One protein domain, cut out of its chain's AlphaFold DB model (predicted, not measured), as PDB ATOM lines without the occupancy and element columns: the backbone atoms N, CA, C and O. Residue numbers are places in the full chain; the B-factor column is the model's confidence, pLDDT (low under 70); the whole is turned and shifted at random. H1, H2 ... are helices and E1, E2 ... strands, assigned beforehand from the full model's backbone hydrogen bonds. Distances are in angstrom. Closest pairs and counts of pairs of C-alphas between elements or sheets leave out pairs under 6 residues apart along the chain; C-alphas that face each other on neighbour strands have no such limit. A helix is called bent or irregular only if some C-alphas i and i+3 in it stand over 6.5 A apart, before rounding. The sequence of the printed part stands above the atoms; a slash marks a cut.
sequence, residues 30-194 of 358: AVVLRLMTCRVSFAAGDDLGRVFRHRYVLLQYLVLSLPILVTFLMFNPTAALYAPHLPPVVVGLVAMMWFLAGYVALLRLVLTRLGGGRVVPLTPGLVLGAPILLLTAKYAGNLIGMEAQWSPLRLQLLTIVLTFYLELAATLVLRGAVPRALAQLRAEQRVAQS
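What this domain is: This is residues 30 to 194 of the 358 residues of the protein "HTH LytTR-type domain-containing protein" of Tabrizicola sp. TH137 (UniProt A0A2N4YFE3). A small three-stranded sheet, E2 E1 E3, sits at one end of an elongated group of four long helical pieces, H3, H4, H5a and H2, where H3 packs on H4, H4 on H5a, and H5a on H2. The helix H5 bends, and its second arm H5b runs outward, with residues 187 to 194 sticking out. The printed part has 165 residues, in the order E1 E2 H1 H2 H3 E3 H4 H5; the sheet is mixed and the class is mostly helix. The whole is only just compact, close to loose, with a radius of gyration of the C-alphas of 18.2 A and spans of 59 by 36 by 26 A.

How they stand to each other: The inner strand E1, residues 31 to 34, forms an antiparallel hairpin with E2, residues 39 to 42, where N 33 and O 40 are 2.8 A apart, within hydrogen-bond range. E1 is parallel to E3, residues 119 to 121, with N 120 and O 32 at 2.8 A. H3, residues 86 to 113, only grazes the sheet with residues 103 to 111. H4, residues 123 to 143, touches H3, opposite ways at a tilt of 35.2 degrees, only just steep; the closest C-alphas, of Gly 92 and Leu 133, are 4.1 A apart. H5, residues 152 to 193, was assigned as one helix by its hydrogen bonds but is bent: C-alphas 175 and 178 are 6.6 A apart. Its arm H5a, residues 152 to 175, touches H4 at a steep tilt of 49 degrees, opposite ways, closest at the C-alphas of Val 127 and Thr 163, 5.4 A, and only grazes the sheet with residues 171 to 175. H2, residues 55 to 74, touches H5a, with residues 162 to 173 of that arm alone, opposite ways at a shallow tilt of 18 degrees; the closest C-alphas, of Leu 64 and Ala 169, are 6.5 A apart. The helix packing is mostly crossed, only just, with 1 of 3 such pairs at a shallow tilt. H5b, residues 178 to 193, touches H2 only at their ends. H1, residues 48 to 52, touches H5b, closest at the C-alphas of Val 51 and Ala 181, 6.0 A. H3 and H5a are apart. In H1, H3, H5a and H5b every O i to N i+4 pair is within hydrogen-bond range; H2 has 14 of 16 and H4 16 of 17.

Where its parts are: E1 begins at C-alpha 31, (222.757, 186.054, 89.890). H3 is 40.4 A long, H5a 34.5 A, H4 30.5 A, H2 29.3 A and H5b 21.8 A. H5b ends at C-alpha 193, (204.383, 196.164, 99.332).

The domain as a whole: The C-alphas of Gln 149 and Ser 194, the two farthest apart, are 61.1 A apart. The printed part has no cut, and the link from H2 to H3, 11 residues, is long. The mean pLDDT of the printed part is 81.4; 21 residues are under 70, among them 75 to 85.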
ATOM      1  N   ALA A  30     221.469 190.431  88.144       66.81
ATOM      2  CA  ALA A  30     220.946 189.061  88.219       66.81
ATOM      3  C   ALA A  30     222.030 188.002  88.515       66.81
ATOM      4  O   ALA A  30     223.007 187.893  87.777       66.81
ATOM      5  N   VAL A  31     221.863 187.190  89.569       76.69
ATOM      6  CA  VAL A  31     222.757 186.054  89.890       76.69
ATOM      7  C   VAL A  31     222.274 184.810  89.158       76.69
ATOM      8  O   VAL A  31     221.106 184.449  89.233       76.69
ATOM      9  N   VAL A  32     223.172 184.112  88.471       80.19
ATOM     10  CA  VAL A  32     222.842 182.912  87.701       80.19
ATOM     11  C   VAL A  32     223.562 181.714  88.302       80.19
ATOM     12  O   VAL A  32     224.785 181.647  88.276       80.19
ATOM     13  N   LEU A  33     222.811 180.735  88.795       80.38
ATOM     14  CA  LEU A  33     223.356 179.442  89.200       80.38
ATOM     15  C   LEU A  33     223.399 178.511  87.986       80.38
ATOM     16  O   LEU A  33     222.397 178.364  87.276       80.38
ATOM     17  N   ARG A  34     224.553 177.884  87.742       84.25
ATOM     18  CA  ARG A  34     224.755 176.947  86.630       84.25
ATOM     19  C   ARG A  34     225.164 175.572  87.153       84.25
ATOM     20  O   ARG A  34     226.179 175.446  87.832       84.25
ATOM     21  N   LEU A  35     224.381 174.563  86.797       82.38
ATOM     22  CA  LEU A  35     224.729 173.144  86.872       82.38
ATOM     23  C   LEU A  35     225.023 172.627  85.457       82.38
ATOM     24  O   LEU A  35     224.784 173.333  84.473       82.38
ATOM     25  N   MET A  36     225.498 171.387  85.336       78.56
ATOM     26  CA  MET A  36     225.664 170.736  84.029       78.56
ATOM     27  C   MET A  36     224.326 170.605  83.296       78.56
ATOM     28  O   MET A  36     224.245 170.778  82.084       78.56
ATOM     29  N   THR A  37     223.260 170.336  84.045       74.88
ATOM     30  CA  THR A  37     221.938 169.979  83.517       74.88
ATOM     31  C   THR A  37     220.945 171.144  83.504       74.88
ATOM     32  O   THR A  37     219.877 171.045  82.885       74.88
ATOM     33  N   CYS A  38     221.219 172.232  84.234       80.12
ATOM     34  CA  CYS A  38     220.267 173.327  84.402       80.12
ATOM     35  C   CYS A  38     220.926 174.685  84.680       80.12
ATOM     36  O   CYS A  38     222.052 174.788  85.165       80.12
ATOM     37  N   ARG A  39     220.177 175.747  84.380       80.19
ATOM     38  CA  ARG A  39     220.538 177.135  84.662       80.19
ATOM     39  C   ARG A  39     219.340 177.814  85.312       80.19
ATOM     40  O   ARG A  39     218.239 177.732  84.774       80.19
ATOM     41  N   VAL A  40     219.559 178.487  86.438       78.38
ATOM     42  CA  VAL A  40     218.523 179.260  87.140       78.38
ATOM     43  C   VAL A  40     219.031 180.672  87.379       78.38
ATOM     44  O   VAL A  40     220.120 180.854  87.919       78.38
ATOM     45  N   SER A  41     218.255 181.666  86.954       79.38
ATOM     46  CA  SER A  41     218.524 183.082  87.199       79.38
ATOM     47  C   SER A  41     217.700 183.603  88.375       79.38
ATOM     48  O   SER A  41     216.532 183.259  88.546       79.38
ATOM     49  N   PHE A  42     218.332 184.455  89.171       74.50
ATOM     50  CA  PHE A  42     217.754 185.178  90.295       74.50
ATOM     51  C   PHE A  42     217.877 186.670  90.015       74.50
ATOM     52  O   PHE A  42     218.918 187.115  89.528       74.50
ATOM     53  N   ALA A  43     216.833 187.437  90.313       73.88
ATOM     54  CA  ALA A  43     216.845 188.883  90.140       73.88
ATOM     55  C   ALA A  43     217.677 189.562  91.243       73.88
ATOM     56  O   ALA A  43     217.895 188.996  92.314       73.88
ATOM     57  N   ALA A  44     218.109 190.802  90.999       65.94
ATOM     58  CA  ALA A  44     218.955 191.580  91.911       65.94
ATOM     59  C   ALA A  44     218.378 191.758  93.330       65.94
ATOM     60  O   ALA A  44     219.133 191.929  94.281       65.94
ATOM     61  N   GLY A  45     217.046 191.726  93.456       63.81
ATOM     62  CA  GLY A  45     216.317 191.875  94.718       63.81
ATOM     63  C   GLY A  45     215.871 190.563  95.371       63.81
ATOM     64  O   GLY A  45     215.219 190.606  96.413       63.81
ATOM     65  N   ASP A  46     216.179 189.401  94.783       73.94
ATOM     66  CA  ASP A  46     215.847 188.112  95.394       73.94
ATOM     67  C   ASP A  46     216.859 187.795  96.516       73.94
ATOM     68  O   ASP A  46     218.048 187.583  96.266       73.94
ATOM     69  N   ASP A  47     216.394 187.705  97.766       77.25
ATOM     70  CA  ASP A  47     217.223 187.243  98.884       77.25
ATOM     71  C   ASP A  47     217.452 185.725  98.778       77.25
ATOM     72  O   ASP A  47     216.651 184.910  99.252       77.25
ATOM     73  N   LEU A  48     218.573 185.338  98.158       76.38
ATOM     74  CA  LEU A  48     218.984 183.936  98.034       76.38
ATOM     75  C   LEU A  48     218.997 183.218  99.391       76.38
ATOM     76  O   LEU A  48     218.590 182.061  99.469       76.38
ATOM     77  N   GLY A  49     219.442 183.886 100.458       76.81
ATOM     78  CA  GLY A  49     219.504 183.289 101.789       76.81
ATOM     79  C   GLY A  49     218.119 182.933 102.322       76.81
ATOM     80  O   GLY A  49     217.946 181.898 102.970       76.81
ATOM     81  N   ARG A  50     217.105 183.752 102.030       81.56
ATOM     82  CA  ARG A  50     215.708 183.461 102.380       81.56
ATOM     83  C   ARG A  50     215.104 182.362 101.504       81.56
ATOM     84  O   ARG A  50     214.372 181.524 102.021       81.56
ATOM     85  N   VAL A  51     215.457 182.303 100.218       83.75
ATOM     86  CA  VAL A  51     215.006 181.239  99.301       83.75
ATOM     87  C   VAL A  51     215.540 179.871  99.728       83.75
ATOM     88  O   VAL A  51     214.767 178.923  99.844       83.75
ATOM     89  N   PHE A  52     216.841 179.757 100.011       82.88
ATOM     90  CA  PHE A  52     217.457 178.481 100.400       82.88
ATOM     91  C   PHE A  52     217.048 178.000 101.800       82.88
ATOM     92  O   PHE A  52     217.091 176.804 102.072       82.88
ATOM     93  N   ARG A  53     216.589 178.909 102.671       87.50
ATOM     94  CA  ARG A  53     215.999 178.580 103.982       87.50
ATOM     95  C   ARG A  53     214.478 178.408 103.937       87.50
ATOM     96  O   ARG A  53     213.853 178.206 104.974       87.50
ATOM     97  N   HIS A  54     213.860 178.493 102.761       87.81
ATOM     98  CA  HIS A  54     212.418 178.335 102.641       87.81
ATOM     99  C   HIS A  54     212.001 176.885 102.932       87.81
ATOM    100  O   HIS A  54     212.669 175.944 102.499       87.81
ATOM    101  N   ARG A  55     210.851 176.689 103.595       88.69
ATOM    102  CA  ARG A  55     210.354 175.370 104.045       88.69
ATOM    103  C   ARG A  55     210.370 174.280 102.965       88.69
ATOM    104  O   ARG A  55     210.719 173.146 103.253       88.69
ATOM    105  N   TYR A  56     210.046 174.624 101.716       86.00
ATOM    106  CA  TYR A  56     210.069 173.673 100.596       86.00
ATOM    107  C   TYR A  56     211.481 173.209 100.235       86.00
ATOM    108  O   TYR A  56     211.670 172.055  99.871       86.00
ATOM    109  N   VAL A  57     212.468 174.101 100.330       85.12
ATOM    110  CA  VAL A  57     213.867 173.768 100.052       85.12
ATOM    111  C   VAL A  57     214.441 172.946 101.203       85.12
ATOM    112  O   VAL A  57     215.056 171.915 100.954       85.12
ATOM    113  N   LEU A  58     214.151 173.332 102.450       86.62
ATOM    114  CA  LEU A  58     214.562 172.579 103.638       86.62
ATOM    115  C   LEU A  58     213.972 171.162 103.665       86.62
ATOM    116  O   LEU A  58     214.696 170.205 103.924       86.62
ATOM    117  N   LEU A  59     212.683 171.011 103.336       89.12
ATOM    118  CA  LEU A  59     212.047 169.698 103.217       89.12
ATOM    119  C   LEU A  59     212.734 168.849 102.141       89.12
ATOM    120  O   LEU A  59     212.989 167.667 102.352       89.12
ATOM    121  N   GLN A  60     213.081 169.456 101.004       85.06
ATOM    122  CA  GLN A  60     213.772 168.748  99.935       85.06
ATOM    123  C   GLN A  60     215.196 168.338 100.346       85.06
ATOM    124  O   GLN A  60     215.623 167.244  99.995       85.06
ATOM    125  N   TYR A  61     215.913 169.161 101.119       85.81
ATOM    126  CA  TYR A  61     217.205 168.781 101.701       85.81
ATOM    127  C   TYR A  61     217.077 167.598 102.653       85.81
ATOM    128  O   TYR A  61     217.872 166.667 102.562       85.81
ATOM    129  N   LEU A  62     216.052 167.591 103.509       87.88
ATOM    130  CA  LEU A  62     215.782 166.466 104.398       87.88
ATOM    131  C   LEU A  62     215.523 165.183 103.593       87.88
ATOM    132  O   LEU A  62     216.218 164.190 103.786       87.88
ATOM    133  N   VAL A  63     214.595 165.223 102.632       88.75
ATOM    134  CA  VAL A  63     214.237 164.059 101.801       88.75
ATOM    135  C   VAL A  63     215.433 163.548 100.989       88.75
ATOM    136  O   VAL A  63     215.647 162.342 100.913       88.75
ATOM    137  N   LEU A  64     216.243 164.443 100.418       89.19
ATOM    138  CA  LEU A  64     217.425 164.079  99.628       89.19
ATOM    139  C   LEU A  64     218.653 163.724 100.491       89.19
ATOM    140  O   LEU A  64     219.634 163.192  99.987       89.19
ATOM    141  N   SER A  65     218.627 163.968 101.800       84.81
ATOM    142  CA  SER A  65     219.682 163.475 102.697       84.81
ATOM    143  C   SER A  65     219.504 161.994 103.058       84.81
ATOM    144  O   SER A  65     220.490 161.301 103.309       84.81
ATOM    145  N   LEU A  66     218.267 161.475 103.021       87.31
ATOM    146  CA  LEU A  66     217.966 160.094 103.416       87.31
ATOM    147  C   LEU A  66     218.675 159.047 102.535       87.31
ATOM    148  O   LEU A  66     219.276 158.134 103.095       87.31
ATOM    149  N   PRO A  67     218.704 159.158 101.190       87.19
ATOM    150  CA  PRO A  67     219.433 158.205 100.356       87.19
ATOM    151  C   PRO A  67     220.946 158.219 100.586       87.19
ATOM    152  O   PRO A  67     221.579 157.174 100.455       87.19
ATOM    153  N   ILE A  68     221.528 159.365 100.964       85.00
ATOM    154  CA  ILE A  68     222.948 159.453 101.344       85.00
ATOM    155  C   ILE A  68     223.191 158.604 102.595       85.00
ATOM    156  O   ILE A  68     224.114 157.791 102.615       85.00
ATOM    157  N   LEU A  69     222.319 158.733 103.600       82.06
ATOM    158  CA  LEU A  69     222.383 157.934 104.823       82.06
ATOM    159  C   LEU A  69     222.208 156.435 104.531       82.06
ATOM    160  O   LEU A  69     223.014 155.625 104.983       82.06
ATOM    161  N   VAL A  70     221.206 156.065 103.726       82.25
ATOM    162  CA  VAL A  70     220.947 154.668 103.332       82.25
ATOM    163  C   VAL A  70     222.126 154.078 102.562       82.25
ATOM    164  O   VAL A  70     222.530 152.951 102.834       82.25
ATOM    165  N   THR A  71     222.719 154.836 101.637       80.88
ATOM    166  CA  THR A  71     223.887 154.387 100.865       80.88
ATOM    167  C   THR A  71     225.069 154.112 101.794       80.88
ATOM    168  O   THR A  71     225.759 153.107 101.638       80.88
ATOM    169  N   PHE A  72     225.272 154.957 102.805       76.50
ATOM    170  CA  PHE A  72     226.332 154.763 103.790       76.50
ATOM    171  C   PHE A  72     226.097 153.526 104.672       76.50
ATOM    172  O   PHE A  72     227.035 152.780 104.942       76.50
ATOM    173  N   LEU A  73     224.843 153.276 105.069       74.69
ATOM    174  CA  LEU A  73     224.449 152.090 105.839       74.69
ATOM    175  C   LEU A  73     224.600 150.792 105.026       74.69
ATOM    176  O   LEU A  73     225.120 149.803 105.533       74.69
ATOM    177  N   MET A  74     224.189 150.796 103.756       73.69
ATOM    178  CA  MET A  74     224.244 149.620 102.874       73.69
ATOM    179  C   MET A  74     225.672 149.198 102.519       73.69
ATOM    180  O   MET A  74     225.952 148.009 102.397       73.69
ATOM    181  N   PHE A  75     226.586 150.156 102.360       69.81
ATOM    182  CA  PHE A  75     227.970 149.877 101.970       69.81
ATOM    183  C   PHE A  75     228.900 149.554 103.153       69.81
ATOM    184  O   PHE A  75     230.066 149.215 102.929       69.81
ATOM    185  N   ASN A  76     228.392 149.589 104.392       66.50
ATOM    186  CA  ASN A  76     229.103 149.144 105.595       66.50
ATOM    187  C   ASN A  76     228.255 148.157 106.441       66.50
ATOM    188  O   ASN A  76     227.898 148.448 107.585       66.50
ATOM    189  N   PRO A  77     227.907 146.979 105.886       56.72
ATOM    190  CA  PRO A  77     226.944 146.057 106.494       56.72
ATOM    191  C   PRO A  77     227.473 145.353 107.750       56.72
ATOM    192  O   PRO A  77     226.696 145.032 108.645       56.72
ATOM    193  N   THR A  78     228.791 145.162 107.869       54.78
ATOM    194  CA  THR A  78     229.436 144.528 109.037       54.78
ATOM    195  C   THR A  78     229.225 145.298 110.339       54.78
ATOM    196  O   THR A  78     229.460 144.762 111.415       54.78
ATOM    197  N   ALA A  79     228.763 146.544 110.249       53.06
ATOM    198  CA  ALA A  79     228.640 147.456 111.368       53.06
ATOM    199  C   ALA A  79     227.178 147.873 111.655       53.06
ATOM    200  O   ALA A  79     226.933 148.707 112.521       53.06
ATOM    201  N   ALA A  80     226.203 147.269 110.960       54.44
ATOM    202  CA  ALA A  80     224.774 147.577 111.083       54.44
ATOM    203  C   ALA A  80     224.114 147.040 112.373       54.44
ATOM    204  O   ALA A  80     223.035 147.498 112.736       54.44
ATOM    205  N   LEU A  81     224.757 146.101 113.080       55.09
ATOM    206  CA  LEU A  81     224.251 145.527 114.337       55.09
ATOM    207  C   LEU A  81     224.617 146.340 115.591       55.09
ATOM    208  O   LEU A  81     224.002 146.143 116.635       55.09
ATOM    209  N   TYR A  82     225.558 147.284 115.491       53.03
ATOM    210  CA  TYR A  82     225.967 148.152 116.596       53.03
ATOM    211  C   TYR A  82     226.022 149.597 116.089       53.03
ATOM    212  O   TYR A  82     226.904 149.971 115.321       53.03
ATOM    213  N   ALA A  83     225.039 150.407 116.480       67.31
ATOM    214  CA  ALA A  83     224.969 151.830 116.159       67.31
ATOM    215  C   ALA A  83     226.117 152.591 116.847       67.31
ATOM    216  O   ALA A  83     226.117 152.696 118.074       67.31
ATOM    217  N   PRO A  84     227.128 153.060 116.084       64.38
ATOM    218  CA  PRO A  84     227.480 154.492 116.111       64.38
ATOM    219  C   PRO A  84     227.980 155.107 114.767       64.38
ATOM    220  O   PRO A  84     228.875 155.944 114.780       64.38
ATOM    221  N   HIS A  85     227.453 154.746 113.584       63.22
ATOM    222  CA  HIS A  85     227.933 155.316 112.285       63.22
ATOM    223  C   HIS A  85     227.250 156.621 111.854       63.22
ATOM    224  O   HIS A  85     227.693 157.284 110.917       63.22
ATOM    225  N   LEU A  86     226.166 157.002 112.529       70.00
ATOM    226  CA  LEU A  86     225.462 158.263 112.284       70.00
ATOM    227  C   LEU A  86     226.357 159.500 112.509       70.00
ATOM    228  O   LEU A  86     226.381 160.357 111.625       70.00
ATOM    229  N   PRO A  87     227.131 159.609 113.611       80.19
ATOM    230  CA  PRO A  87     227.971 160.776 113.863       80.19
ATOM    231  C   PRO A  87     228.999 161.048 112.752       80.19
ATOM    232  O   PRO A  87     229.005 162.173 112.256       80.19
ATOM    233  N   PRO A  88     229.800 160.078 112.260       82.88
ATOM    234  CA  PRO A  88     230.743 160.344 111.170       82.88
ATOM    235  C   PRO A  88     230.089 160.840 109.873       82.88
ATOM    236  O   PRO A  88     230.598 161.765 109.240       82.88
ATOM    237  N   VAL A  89     228.940 160.273 109.487       82.75
ATOM    238  CA  VAL A  89     228.200 160.705 108.286       82.75
ATOM    239  C   VAL A  89     227.670 162.122 108.451       82.75
ATOM    240  O   VAL A  89     227.791 162.936 107.536       82.75
ATOM    241  N   VAL A  90     227.116 162.437 109.622       85.50
ATOM    242  CA  VAL A  90     226.626 163.783 109.939       85.50
ATOM    243  C   VAL A  90     227.774 164.790 109.913       85.50
ATOM    244  O   VAL A  90     227.631 165.848 109.303       85.50
ATOM    245  N   VAL A  91     228.935 164.454 110.482       88.00
ATOM    246  CA  VAL A  91     230.139 165.299 110.412       88.00
ATOM    247  C   VAL A  91     230.564 165.511 108.954       88.00
ATOM    248  O   VAL A  91     230.849 166.643 108.561       88.00
ATOM    249  N   GLY A  92     230.532 164.465 108.121       86.62
ATOM    250  CA  GLY A  92     230.805 164.569 106.685       86.62
ATOM    251  C   GLY A  92     229.817 165.468 105.931       86.62
ATOM    252  O   GLY A  92     230.234 166.304 105.128       86.62
ATOM    253  N   LEU A  93     228.516 165.358 106.221       87.44
ATOM    254  CA  LEU A  93     227.471 166.229 105.665       87.44
ATOM    255  C   LEU A  93     227.676 167.692 106.063       87.44
ATOM    256  O   LEU A  93     227.587 168.579 105.213       87.44
ATOM    257  N   VAL A  94     227.993 167.946 107.333       89.50
ATOM    258  CA  VAL A  94     228.278 169.293 107.842       89.50
ATOM    259  C   VAL A  94     229.522 169.870 107.166       89.50
ATOM    260  O   VAL A  94     229.476 170.999 106.679       89.50
ATOM    261  N   ALA A  95     230.608 169.100 107.057       90.38
ATOM    262  CA  ALA A  95     231.829 169.536 106.380       90.38
ATOM    263  C   ALA A  95     231.589 169.856 104.898       90.38
ATOM    264  O   ALA A  95     232.022 170.900 104.410       90.38
ATOM    265  N   MET A  96     230.835 169.009 104.192       90.38
ATOM    266  CA  MET A  96     230.436 169.257 102.807       90.38
ATOM    267  C   MET A  96     229.593 170.531 102.673       90.38
ATOM    268  O   MET A  96     229.802 171.313 101.745       90.38
ATOM    269  N   MET A  97     228.656 170.763 103.594       87.44
ATOM    270  CA  MET A  97     227.816 171.961 103.595       87.44
ATOM    271  C   MET A  97     228.652 173.234 103.780       87.44
ATOM    272  O   MET A  97     228.482 174.192 103.022       87.44
ATOM    273  N   TRP A  98     229.588 173.236 104.735       89.81
ATOM    274  CA  TRP A  98     230.518 174.348 104.948       89.81
ATOM    275  C   TRP A  98     231.433 174.575 103.750       89.81
ATOM    276  O   TRP A  98     231.617 175.718 103.329       89.81
ATOM    277  N   PHE A  99     231.954 173.500 103.156       91.62
ATOM    278  CA  PHE A  99     232.744 173.585 101.936       91.62
ATOM    279  C   PHE A  99     231.946 174.214 100.793       91.62
ATOM    280  O   PHE A  99     232.431 175.140 100.151       91.62
ATOM    281  N   LEU A 100     230.712 173.764 100.552       86.31
ATOM    282  CA  LEU A 100     229.886 174.290  99.468       86.31
ATOM    283  C   LEU A 100     229.521 175.764  99.702       86.31
ATOM    284  O   LEU A 100     229.562 176.563  98.766       86.31
ATOM    285  N   ALA A 101     229.226 176.147 100.947       84.88
ATOM    286  CA  ALA A 101     228.999 177.541 101.322       84.88
ATOM    287  C   ALA A 101     230.250 178.405 101.084       84.88
ATOM    288  O   ALA A 101     230.156 179.470 100.467       84.88
ATOM    289  N   GLY A 102     231.423 177.921 101.503       86.69
ATOM    290  CA  GLY A 102     232.714 178.567 101.268       86.69
ATOM    291  C   GLY A 102     233.059 178.678  99.783       86.69
ATOM    292  O   GLY A 102     233.466 179.741  99.329       86.69
ATOM    293  N   TYR A 103     232.809 177.625  99.002       85.62
ATOM    294  CA  TYR A 103     232.991 177.597  97.551       85.62
ATOM    295  C   TYR A 103     232.128 178.661  96.862       85.62
ATOM    296  O   TYR A 103     232.633 179.444  96.058       85.62
ATOM    297  N   VAL A 104     230.840 178.755  97.213       82.38
ATOM    298  CA  VAL A 104     229.936 179.782  96.670       82.38
ATOM    299  C   VAL A 104     230.384 181.189  97.078       82.38
ATOM    300  O   VAL A 104     230.363 182.095  96.244       82.38
ATOM    301  N   ALA A 105     230.796 181.392  98.333       83.56
ATOM    302  CA  ALA A 105     231.268 182.685  98.830       83.56
ATOM    303  C   ALA A 105     232.566 183.133  98.138       83.56
ATOM    304  O   ALA A 105     232.652 184.267  97.667       83.56
ATOM    305  N   LEU A 106     233.539 182.226  98.011       85.31
ATOM    306  CA  LEU A 106     234.793 182.458  97.302       85.31
ATOM    307  C   LEU A 106     234.531 182.785  95.834       85.31
ATOM    308  O   LEU A 106     235.071 183.754  95.313       85.31
ATOM    309  N   LEU A 107     233.669 182.016  95.169       81.88
ATOM    310  CA  LEU A 107     233.363 182.233  93.763       81.88
ATOM    311  C   LEU A 107     232.657 183.573  93.545       81.88
ATOM    312  O   LEU A 107     232.991 184.287  92.608       81.88
ATOM    313  N   ARG A 108     231.748 183.967  94.444       75.81
ATOM    314  CA  ARG A 108     231.163 185.316  94.433       75.81
ATOM    315  C   ARG A 108     232.228 186.393  94.601       75.81
ATOM    316  O   ARG A 108     232.218 187.338  93.824       75.81
ATOM    317  N   LEU A 109     233.136 186.247  95.568       82.38
ATOM    318  CA  LEU A 109     234.226 187.197  95.801       82.38
ATOM    319  C   LEU A 109     235.137 187.323  94.572       82.38
ATOM    320  O   LEU A 109     235.506 188.421  94.176       82.38
ATOM    321  N   VAL A 110     235.488 186.203  93.947       81.06
ATOM    322  CA  VAL A 110     236.341 186.177  92.755       81.06
ATOM    323  C   VAL A 110     235.620 186.805  91.559       81.06
ATOM    324  O   VAL A 110     236.199 187.643  90.874       81.06
ATOM    325  N   LEU A 111     234.346 186.472  91.332       75.31
ATOM    326  CA  LEU A 111     233.556 187.035  90.233       75.31
ATOM    327  C   LEU A 111     233.342 188.547  90.385       75.31
ATOM    328  O   LEU A 111     233.470 189.270  89.399       75.31
ATOM    329  N   THR A 112     233.087 189.042  91.603       73.12
ATOM    330  CA  THR A 112     232.958 190.490  91.850       73.12
ATOM    331  C   THR A 112     234.284 191.225  91.669       73.12
ATOM    332  O   THR A 112     234.289 192.330  91.138       73.12
ATOM    333  N   ARG A 113     235.416 190.615  92.048       80.06
ATOM    334  CA  ARG A 113     236.758 191.193  91.853       80.06
ATOM    335  C   ARG A 113     237.217 191.195  90.394       80.06
ATOM    336  O   ARG A 113     237.980 192.074  90.013       80.06
ATOM    337  N   LEU A 114     236.773 190.229  89.592       69.75
ATOM    338  CA  LEU A 114     237.183 190.072  88.192       69.75
ATOM    339  C   LEU A 114     236.299 190.838  87.192       69.75
ATOM    340  O   LEU A 114     236.530 190.730  85.989       69.75
ATOM    341  N   GLY A 115     235.280 191.576  87.653       61.31
ATOM    342  CA  GLY A 115     234.359 192.317  86.778       61.31
ATOM    343  C   GLY A 115     233.546 191.427  85.825       61.31
ATOM    344  O   GLY A 115     232.970 191.915  84.856       61.31
ATOM    345  N   GLY A 116     233.522 190.114  86.072       56.72
ATOM    346  CA  GLY A 116     232.815 189.129  85.262       56.72
ATOM    347  C   GLY A 116     231.370 188.952  85.722       56.72
ATOM    348  O   GLY A 116     231.058 189.084  86.905       56.72
ATOM    349  N   GLY A 117     230.477 188.631  84.782       58.38
ATOM    350  CA  GLY A 117     229.058 188.395  85.060       58.38
ATOM    351  C   GLY A 117     228.811 187.385  86.192       58.38
ATOM    352  O   GLY A 117     229.612 186.488  86.450       58.38
ATOM    353  N   ARG A 118     227.662 187.513  86.866       73.62
ATOM    354  CA  ARG A 118     227.301 186.807  88.112       73.62
ATOM    355  C   ARG A 118     226.906 185.331  87.904       73.62
ATOM    356  O   ARG A 118     225.922 184.865  88.480       73.62
ATOM    357  N   VAL A 119     227.627 184.592  87.058       76.62
ATOM    358  CA  VAL A 119     227.382 183.165  86.795       76.62
ATOM    359  C   VAL A 119     228.211 182.316  87.754       76.62
ATOM    360  O   VAL A 119     229.430 182.259  87.646       76.62
ATOM    361  N   VAL A 120     227.545 181.621  88.674       81.31
ATOM    362  CA  VAL A 120     228.160 180.758  89.689       81.31
ATOM    363  C   VAL A 120     228.015 179.292  89.247       81.31
ATOM    364  O   VAL A 120     226.914 178.739  89.347       81.31
ATOM    365  N   PRO A 121     229.077 178.641  88.733       84.25
ATOM    366  CA  PRO A 121     229.049 177.208  88.449       84.25
ATOM    367  C   PRO A 121     229.076 176.383  89.741       84.25
ATOM    368  O   PRO A 121     230.047 176.429  90.492       84.25
ATOM    369  N   LEU A 122     228.023 175.604  89.985       85.81
ATOM    370  CA  LEU A 122     227.865 174.777  91.187       85.81
ATOM    371  C   LEU A 122     228.475 173.378  91.038       85.81
ATOM    372  O   LEU A 122     228.956 172.832  92.027       85.81
ATOM    373  N   THR A 123     228.510 172.821  89.823       86.94
ATOM    374  CA  THR A 123     228.990 171.450  89.571       86.94
ATOM    375  C   THR A 123     230.398 171.179  90.123       86.94
ATOM    376  O   THR A 123     230.555 170.172  90.806       86.94
ATOM    377  N   PRO A 124     231.424 172.044  89.942       87.00
ATOM    378  CA  PRO A 124     232.748 171.776  90.518       87.00
ATOM    379  C   PRO A 124     232.720 171.695  92.051       87.00
ATOM    380  O   PRO A 124     233.404 170.861  92.637       87.00
ATOM    381  N   GLY A 125     231.883 172.510  92.700       87.44
ATOM    382  CA  GLY A 125     231.668 172.447  94.144       87.44
ATOM    383  C   GLY A 125     231.005 171.139  94.587       87.44
ATOM    384  O   GLY A 125     231.374 170.593  95.619       87.44
ATOM    385  N   LEU A 126     230.074 170.590  93.802       88.81
ATOM    386  CA  LEU A 126     229.429 169.303  94.104       88.81
ATOM    387  C   LEU A 126     230.376 168.113  93.895       88.81
ATOM    388  O   LEU A 126     230.433 167.224  94.744       88.81
ATOM    389  N   VAL A 127     231.169 168.136  92.818       90.31
ATOM    390  CA  VAL A 127     232.202 167.124  92.525       90.31
ATOM    391  C   VAL A 127     233.251 167.068  93.632       90.31
ATOM    392  O   VAL A 127     233.672 165.983  94.018       90.31
ATOM    393  N   LEU A 128     233.658 168.221  94.170       91.56
ATOM    394  CA  LEU A 128     234.589 168.293  95.299       91.56
ATOM    395  C   LEU A 128     233.905 168.023  96.649       91.56
ATOM    396  O   LEU A 128     234.545 167.531  97.573       91.56
ATOM    397  N   GLY A 129     232.604 168.285  96.766       90.38
ATOM    398  CA  GLY A 129     231.833 168.033  97.982       90.38
ATOM    399  C   GLY A 129     231.718 166.547  98.330       90.38
ATOM    400  O   GLY A 129     231.872 166.186  99.496       90.38
ATOM    401  N   ALA A 130     231.511 165.677  97.334       90.88
ATOM    402  CA  ALA A 130     231.411 164.229  97.534       90.88
ATOM    403  C   ALA A 130     232.650 163.596  98.215       90.88
ATOM    404  O   ALA A 130     232.480 162.929  99.240       90.88
ATOM    405  N   PRO A 131     233.896 163.800  97.735       92.00
ATOM    406  CA  PRO A 131     235.073 163.270  98.415       92.00
ATOM    407  C   PRO A 131     235.303 163.938  99.774       92.00
ATOM    408  O   PRO A 131     235.736 163.257 100.696       92.00
ATOM    409  N   ILE A 132     234.971 165.222  99.953       92.06
ATOM    410  CA  ILE A 132     235.074 165.888 101.264       92.06
ATOM    411  C   ILE A 132     234.154 165.222 102.286       92.06
ATOM    412  O   ILE A 132     234.590 164.933 103.400       92.06
ATOM    413  N   LEU A 133     232.911 164.923 101.901       91.12
ATOM    414  CA  LEU A 133     231.970 164.190 102.741       91.12
ATOM    415  C   LEU A 133     232.543 162.828 103.153       91.12
ATOM    416  O   LEU A 133     232.567 162.503 104.338       91.12
ATOM    417  N   LEU A 134     233.045 162.057 102.185       89.69
ATOM    418  CA  LEU A 134     233.561 160.710 102.423       89.69
ATOM    419  C   LEU A 134     234.847 160.693 103.246       89.69
ATOM    420  O   LEU A 134     234.968 159.891 104.169       89.69
ATOM    421  N   LEU A 135     235.800 161.573 102.943       90.31
ATOM    422  CA  LEU A 135     237.069 161.662 103.662       90.31
ATOM    423  C   LEU A 135     236.856 162.129 105.098       90.31
ATOM    424  O   LEU A 135     237.451 161.563 106.013       90.31
ATOM    425  N   THR A 136     235.975 163.108 105.305       89.50
ATOM    426  CA  THR A 136     235.651 163.590 106.650       89.50
ATOM    427  C   THR A 136     234.921 162.514 107.447       89.50
ATOM    428  O   THR A 136     235.285 162.265 108.591       89.50
ATOM    429  N   ALA A 137     233.948 161.819 106.846       87.12
ATOM    430  CA  ALA A 137     233.262 160.713 107.508       87.12
ATOM    431  C   ALA A 137     234.220 159.555 107.831       87.12
ATOM    432  O   ALA A 137     234.182 159.010 108.931       87.12
ATOM    433  N   LYS A 138     235.138 159.213 106.920       86.38
ATOM    434  CA  LYS A 138     236.189 158.217 107.169       86.38
ATOM    435  C   LYS A 138     237.090 158.632 108.331       86.38
ATOM    436  O   LYS A 138     237.357 157.823 109.213       86.38
ATOM    437  N   TYR A 139     237.563 159.876 108.338       88.00
ATOM    438  CA  TYR A 139     238.446 160.381 109.387       88.00
ATOM    439  C   TYR A 139     237.736 160.430 110.747       88.00
ATOM    440  O   TYR A 139     238.269 159.929 111.731       88.00
ATOM    441  N   ALA A 140     236.503 160.940 110.789       86.56
ATOM    442  CA  ALA A 140     235.683 160.972 111.996       86.56
ATOM    443  C   ALA A 140     235.383 159.564 112.537       86.56
ATOM    444  O   ALA A 140     235.430 159.359 113.744       86.56
ATOM    445  N   GLY A 141     235.127 158.584 111.661       82.88
ATOM    446  CA  GLY A 141     234.972 157.183 112.059       82.88
ATOM    447  C   GLY A 141     236.243 156.630 112.707       82.88
ATOM    448  O   GLY A 141     236.185 156.094 113.813       82.88
ATOM    449  N   ASN A 142     237.399 156.847 112.073       83.69
ATOM    450  CA  ASN A 142     238.690 156.416 112.611       83.69
ATOM    451  C   ASN A 142     238.974 157.012 114.004       83.69
ATOM    452  O   ASN A 142     239.504 156.313 114.861       83.69
ATOM    453  N   LEU A 143     238.592 158.273 114.257       84.06
ATOM    454  CA  LEU A 143     238.757 158.921 115.569       84.06
ATOM    455  C   LEU A 143     237.968 158.233 116.692       84.06
ATOM    456  O   LEU A 143     238.387 158.272 117.843       84.06
ATOM    457  N   ILE A 144     236.834 157.612 116.366       81.25
ATOM    458  CA  ILE A 144     235.944 156.943 117.329       81.25
ATOM    459  C   ILE A 144     236.276 155.434 117.400       81.25
ATOM    460  O   ILE A 144     235.493 154.627 117.889       81.25
ATOM    461  N   GLY A 145     237.445 155.021 116.891       75.44
ATOM    462  CA  GLY A 145     237.877 153.621 116.884       75.44
ATOM    463  C   GLY A 145     237.139 152.748 115.865       75.44
ATOM    464  O   GLY A 145     237.224 151.524 115.921       75.44
ATOM    465  N   MET A 146     236.417 153.355 114.917       71.38
ATOM    466  CA  MET A 146     235.818 152.630 113.801       71.38
ATOM    467  C   MET A 146     236.855 152.466 112.701       71.38
ATOM    468  O   MET A 146     236.898 153.249 111.749       71.38
ATOM    469  N   GLU A 147     237.679 151.426 112.804       65.75
ATOM    470  CA  GLU A 147     238.526 150.985 111.695       65.75
ATOM    471  C   GLU A 147     237.661 150.339 110.608       65.75
ATOM    472  O   GLU A 147     237.620 149.128 110.396       65.75
ATOM    473  N   ALA A 148     236.886 151.171 109.923       63.66
ATOM    474  CA  ALA A 148     236.103 150.737 108.791       63.66
ATOM    475  C   ALA A 148     237.060 150.356 107.652       63.66
ATOM    476  O   ALA A 148     237.932 151.131 107.248       63.66
ATOM    477  N   GLN A 149     236.881 149.145 107.125       67.19
ATOM    478  CA  GLN A 149     237.664 148.572 106.031       67.19
ATOM    479  C   GLN A 149     237.283 149.240 104.698       67.19
ATOM    480  O   GLN A 149     236.655 148.650 103.815       67.19
ATOM    481  N   TRP A 150     237.604 150.525 104.562       70.94
ATOM    482  CA  TRP A 150     237.367 151.293 103.350       70.94
ATOM    483  C   TRP A 150     238.370 150.867 102.279       70.94
ATOM    484  O   TRP A 150     239.497 151.361 102.244       70.94
ATOM    485  N   SER A 151     237.973 149.957 101.387       82.31
ATOM    486  CA  SER A 151     238.810 149.654 100.228       82.31
ATOM    487  C   SER A 151     238.888 150.879  99.295       82.31
ATOM    488  O   SER A 151     237.879 151.574  99.116       82.31
ATOM    489  N   PRO A 152     240.047 151.154  98.660       86.38
ATOM    490  CA  PRO A 152     240.190 152.290  97.743       86.38
ATOM    491  C   PRO A 152     239.164 152.267  96.603       86.38
ATOM    492  O   PRO A 152     238.590 153.296  96.252       86.38
ATOM    493  N   LEU A 153     238.863 151.072  96.082       87.31
ATOM    494  CA  LEU A 153     237.854 150.875  95.042       87.31
ATOM    495  C   LEU A 153     236.447 151.277  95.515       87.31
ATOM    496  O   LEU A 153     235.731 151.955  94.783       87.31
ATOM    497  N   ARG A 154     236.052 150.906  96.742       83.31
ATOM    498  CA  ARG A 154     234.745 151.291  97.303       83.31
ATOM    499  C   ARG A 154     234.644 152.800  97.493       83.31
ATOM    500  O   ARG A 154     233.628 153.372  97.116       83.31
ATOM    501  N   LEU A 155     235.687 153.446  98.021       85.75
ATOM    502  CA  LEU A 155     235.722 154.907  98.173       85.75
ATOM    503  C   LEU A 155     235.566 155.616  96.824       85.75
ATOM    504  O   LEU A 155     234.781 156.558  96.716       85.75
ATOM    505  N   GLN A 156     236.257 155.137  95.788       89.50
ATOM    506  CA  GLN A 156     236.153 155.699  94.444       89.50
ATOM    507  C   GLN A 156     234.742 155.530  93.860       89.50
ATOM    508  O   GLN A 156     234.152 156.502  93.390       89.50
ATOM    509  N   LEU A 157     234.175 154.320  93.924       89.75
ATOM    510  CA  LEU A 157     232.818 154.043  93.441       89.75
ATOM    511  C   LEU A 157     231.777 154.901  94.169       89.75
ATOM    512  O   LEU A 157     230.923 155.515  93.534       89.75
ATOM    513  N   LEU A 158     231.888 155.000  95.494       88.38
ATOM    514  CA  LEU A 158     230.984 155.789  96.322       88.38
ATOM    515  C   LEU A 158     231.095 157.287  96.017       88.38
ATOM    516  O   LEU A 158     230.079 157.972  95.953       88.38
ATOM    517  N   THR A 159     232.308 157.784  95.756       90.25
ATOM    518  CA  THR A 159     232.534 159.175  95.333       90.25
ATOM    519  C   THR A 159     231.809 159.469  94.023       90.25
ATOM    520  O   THR A 159     231.123 160.485  93.911       90.25
ATOM    521  N   ILE A 160     231.919 158.569  93.041       90.81
ATOM    522  CA  ILE A 160     231.252 158.708  91.742       90.81
ATOM    523  C   ILE A 160     229.729 158.713  91.929       90.81
ATOM    524  O   ILE A 160     229.063 159.649  91.486       90.81
ATOM    525  N   VAL A 161     229.180 157.718  92.634       91.12
ATOM    526  CA  VAL A 161     227.733 157.602  92.886       91.12
ATOM    527  C   VAL A 161     227.195 158.835  93.611       91.12
ATOM    528  O   VAL A 161     226.198 159.412  93.179       91.12
ATOM    529  N   LEU A 162     227.869 159.285  94.672       90.62
ATOM    530  CA  LEU A 162     227.459 160.469  95.424       90.62
ATOM    531  C   LEU A 162     227.569 161.748  94.599       90.62
ATOM    532  O   LEU A 162     226.712 162.613  94.725       90.62
ATOM    533  N   THR A 163     228.561 161.867  93.718       90.50
ATOM    534  CA  THR A 163     228.679 163.026  92.820       90.50
ATOM    535  C   THR A 163     227.477 163.114  91.881       90.50
ATOM    536  O   THR A 163     226.832 164.159  91.801       90.50
ATOM    537  N   PHE A 164     227.123 162.009  91.215       90.81
ATOM    538  CA  PHE A 164     225.935 161.961  90.358       90.81
ATOM    539  C   PHE A 164     224.650 162.208  91.148       90.81
ATOM    540  O   PHE A 164     223.773 162.944  90.691       90.81
ATOM    541  N   TYR A 165     224.551 161.636  92.349       91.25
ATOM    542  CA  TYR A 165     223.418 161.851  93.239       91.25
ATOM    543  C   TYR A 165     223.272 163.323  93.640       91.25
ATOM    544  O   TYR A 165     222.179 163.874  93.537       91.25
ATOM    545  N   LEU A 166     224.358 163.979  94.053       90.88
ATOM    546  CA  LEU A 166     224.366 165.391  94.438       90.88
ATOM    547  C   LEU A 166     224.017 166.302  93.256       90.88
ATOM    548  O   LEU A 166     223.251 167.248  93.431       90.88
ATOM    549  N   GLU A 167     224.510 166.003  92.051       91.31
ATOM    550  CA  GLU A 167     224.151 166.745  90.836       91.31
ATOM    551  C   GLU A 167     222.650 166.594  90.523       91.31
ATOM    552  O   GLU A 167     221.959 167.582  90.248       91.31
ATOM    553  N   LEU A 168     222.107 165.375  90.623       90.88
ATOM    554  CA  LEU A 168     220.677 165.109  90.449       90.88
ATOM    555  C   LEU A 168     219.843 165.832  91.517       90.88
ATOM    556  O   LEU A 168     218.885 166.532  91.188       90.88
ATOM    557  N   ALA A 169     220.232 165.717  92.785       90.00
ATOM    558  CA  ALA A 169     219.592 166.363  93.924       90.00
ATOM    559  C   ALA A 169     219.551 167.888  93.755       90.00
ATOM    560  O   ALA A 169     218.484 168.501  93.857       90.00
ATOM    561  N   ALA A 170     220.687 168.500  93.412       88.38
ATOM    562  CA  ALA A 170     220.778 169.928  93.135       88.38
ATOM    563  C   ALA A 170     219.880 170.328  91.954       88.38
ATOM    564  O   ALA A 170     219.172 171.333  92.027       88.38
ATOM    565  N   THR A 171     219.831 169.509  90.900       87.19
ATOM    566  CA  THR A 171     218.948 169.735  89.745       87.19
ATOM    567  C   THR A 171     217.473 169.729  90.152       87.19
ATOM    568  O   THR A 171     216.725 170.620  89.742       87.19
ATOM    569  N   LEU A 172     217.048 168.763  90.974       88.75
ATOM    570  CA  LEU A 172     215.671 168.651  91.461       88.75
ATOM    571  C   LEU A 172     215.285 169.832  92.359       88.75
ATOM    572  O   LEU A 172     214.198 170.391  92.211       88.75
ATOM    573  N   VAL A 173     216.184 170.260  93.249       88.06
ATOM    574  CA  VAL A 173     215.969 171.436  94.105       88.06
ATOM    575  C   VAL A 173     215.825 172.700  93.254       88.06
ATOM    576  O   VAL A 173     214.850 173.438  93.416       88.06
ATOM    577  N   LEU A 174     216.748 172.928  92.312       86.00
ATOM    578  CA  LEU A 174     216.750 174.120  91.463       86.00
ATOM    579  C   LEU A 174     215.569 174.164  90.481       86.00
ATOM    580  O   LEU A 174     215.049 175.245  90.219       86.00
ATOM    581  N   ARG A 175     215.116 173.020  89.951       85.75
ATOM    582  CA  ARG A 175     213.957 172.960  89.039       85.75
ATOM    583  C   ARG A 175     212.609 172.904  89.756       85.75
ATOM    584  O   ARG A 175     211.612 173.345  89.194       85.75
ATOM    585  N   GLY A 176     212.557 172.344  90.962       86.12
ATOM    586  CA  GLY A 176     211.308 172.051  91.663       86.12
ATOM    587  C   GLY A 176     211.035 172.957  92.860       86.12
ATOM    588  O   GLY A 176     209.998 173.621  92.909       86.12
ATOM    589  N   ALA A 177     211.924 172.949  93.852       85.94
ATOM    590  CA  ALA A 177     211.697 173.619  95.134       85.94
ATOM    591  C   ALA A 177     211.945 175.133  95.051       85.94
ATOM    592  O   ALA A 177     211.153 175.918  95.573       85.94
ATOM    593  N   VAL A 178     213.001 175.548  94.344       84.94
ATOM    594  CA  VAL A 178     213.395 176.959  94.221       84.94
ATOM    595  C   VAL A 178     212.335 177.819  93.520       84.94
ATOM    596  O   VAL A 178     211.979 178.854  94.083       84.94
ATOM    597  N   PRO A 179     211.750 177.431  92.367       84.19
ATOM    598  CA  PRO A 179     210.722 178.246  91.717       84.19
ATOM    599  C   PRO A 179     209.467 178.410  92.578       84.19
ATOM    600  O   PRO A 179     208.872 179.484  92.601       84.19
ATOM    601  N   ARG A 180     209.091 177.369  93.335       84.94
ATOM    602  CA  ARG A 180     207.959 177.418  94.274       84.94
ATOM    603  C   ARG A 180     208.240 178.347  95.454       84.94
ATOM    604  O   ARG A 180     207.386 179.158  95.801       84.94
ATOM    605  N   ALA A 181     209.437 178.264  96.034       85.88
ATOM    606  CA  ALA A 181     209.872 179.165  97.098       85.88
ATOM    607  C   ALA A 181     209.905 180.628  96.622       85.88
ATOM    608  O   ALA A 181     209.368 181.502  97.295       85.88
ATOM    609  N   LEU A 182     210.455 180.889  95.433       84.94
ATOM    610  CA  LEU A 182     210.468 182.223  94.826       84.94
ATOM    611  C   LEU A 182     209.056 182.753  94.559       84.94
ATOM    612  O   LEU A 182     208.780 183.913  94.850       84.94
ATOM    613  N   ALA A 183     208.156 181.925  94.023       85.12
ATOM    614  CA  ALA A 183     206.774 182.325  93.769       85.12
ATOM    615  C   ALA A 183     206.058 182.747  95.060       85.12
ATOM    616  O   ALA A 183     205.392 183.781  95.075       85.12
ATOM    617  N   GLN A 184     206.242 181.991  96.147       87.44
ATOM    618  CA  GLN A 184     205.637 182.311  97.437       87.44
ATOM    619  C   GLN A 184     206.247 183.576  98.059       87.44
ATOM    620  O   GLN A 184     205.508 184.474  98.449       87.44
ATOM    621  N   LEU A 185     207.578 183.703  98.082       86.06
ATOM    622  CA  LEU A 185     208.250 184.881  98.642       86.06
ATOM    623  C   LEU A 185     207.901 186.167  97.882       86.06
ATOM    624  O   LEU A 185     207.677 187.207  98.495       86.06
ATOM    625  N   ARG A 186     207.795 186.097  96.551       84.94
ATOM    626  CA  ARG A 186     207.358 187.238  95.734       84.94
ATOM    627  C   ARG A 186     205.882 187.565  95.953       84.94
ATOM    628  O   ARG A 186     205.513 188.733  95.874       84.94
ATOM    629  N   ALA A 187     205.035 186.571  96.221       84.88
ATOM    630  CA  ALA A 187     203.644 186.808  96.601       84.88
ATOM    631  C   ALA A 187     203.554 187.504  97.969       84.88
ATOM    632  O   ALA A 187     202.874 188.520  98.081       84.88
ATOM    633  N   GLU A 188     204.308 187.035  98.968       83.88
ATOM    634  CA  GLU A 188     204.423 187.676 100.287       83.88
ATOM    635  C   GLU A 188     204.930 189.121 100.168       83.88
ATOM    636  O   GLU A 188     204.365 190.026 100.777       83.88
ATOM    637  N   GLN A 189     205.943 189.366  99.330       81.06
ATOM    638  CA  GLN A 189     206.441 190.716  99.059       81.06
ATOM    639  C   GLN A 189     205.392 191.606  98.392       81.06
ATOM    640  O   GLN A 189     205.269 192.756  98.789       81.06
ATOM    641  N   ARG A 190     204.609 191.109  97.425       81.50
ATOM    642  CA  ARG A 190     203.519 191.901  96.817       81.50
ATOM    643  C   ARG A 190     202.427 192.263  97.816       81.50
ATOM    644  O   ARG A 190     201.852 193.341  97.711       81.50
ATOM    645  N   VAL A 191     202.132 191.377  98.765       80.38
ATOM    646  CA  VAL A 191     201.174 191.661  99.842       80.38
ATOM    647  C   VAL A 191     201.757 192.695 100.807       80.38
ATOM    648  O   VAL A 191     201.069 193.645 101.154       80.38
ATOM    649  N   ALA A 192     203.033 192.569 101.181       77.12
ATOM    650  CA  ALA A 192     203.705 193.518 102.072       77.12
ATOM    651  C   ALA A 192     203.958 194.898 101.431       77.12
ATOM    652  O   ALA A 192     203.952 195.909 102.126       77.12
ATOM    653  N   GLN A 193     204.194 194.940 100.119       73.56
ATOM    654  CA  GLN A 193     204.383 196.164  99.332       73.56
ATOM    655  C   GLN A 193     203.066 196.727  98.793       73.56
ATOM    656  O   GLN A 193     203.062 197.840  98.267       73.56
ATOM    657  N   SER A 194     201.953 195.991  98.914       72.56
ATOM    658  CA  SER A 194     200.644 196.611  98.726       72.56
ATOM    659  C   SER A 194     200.528 197.691  99.786       72.56
ATOM    660  O   SER A 194     200.703 197.377 100.967       72.56
TER     661      SER A 194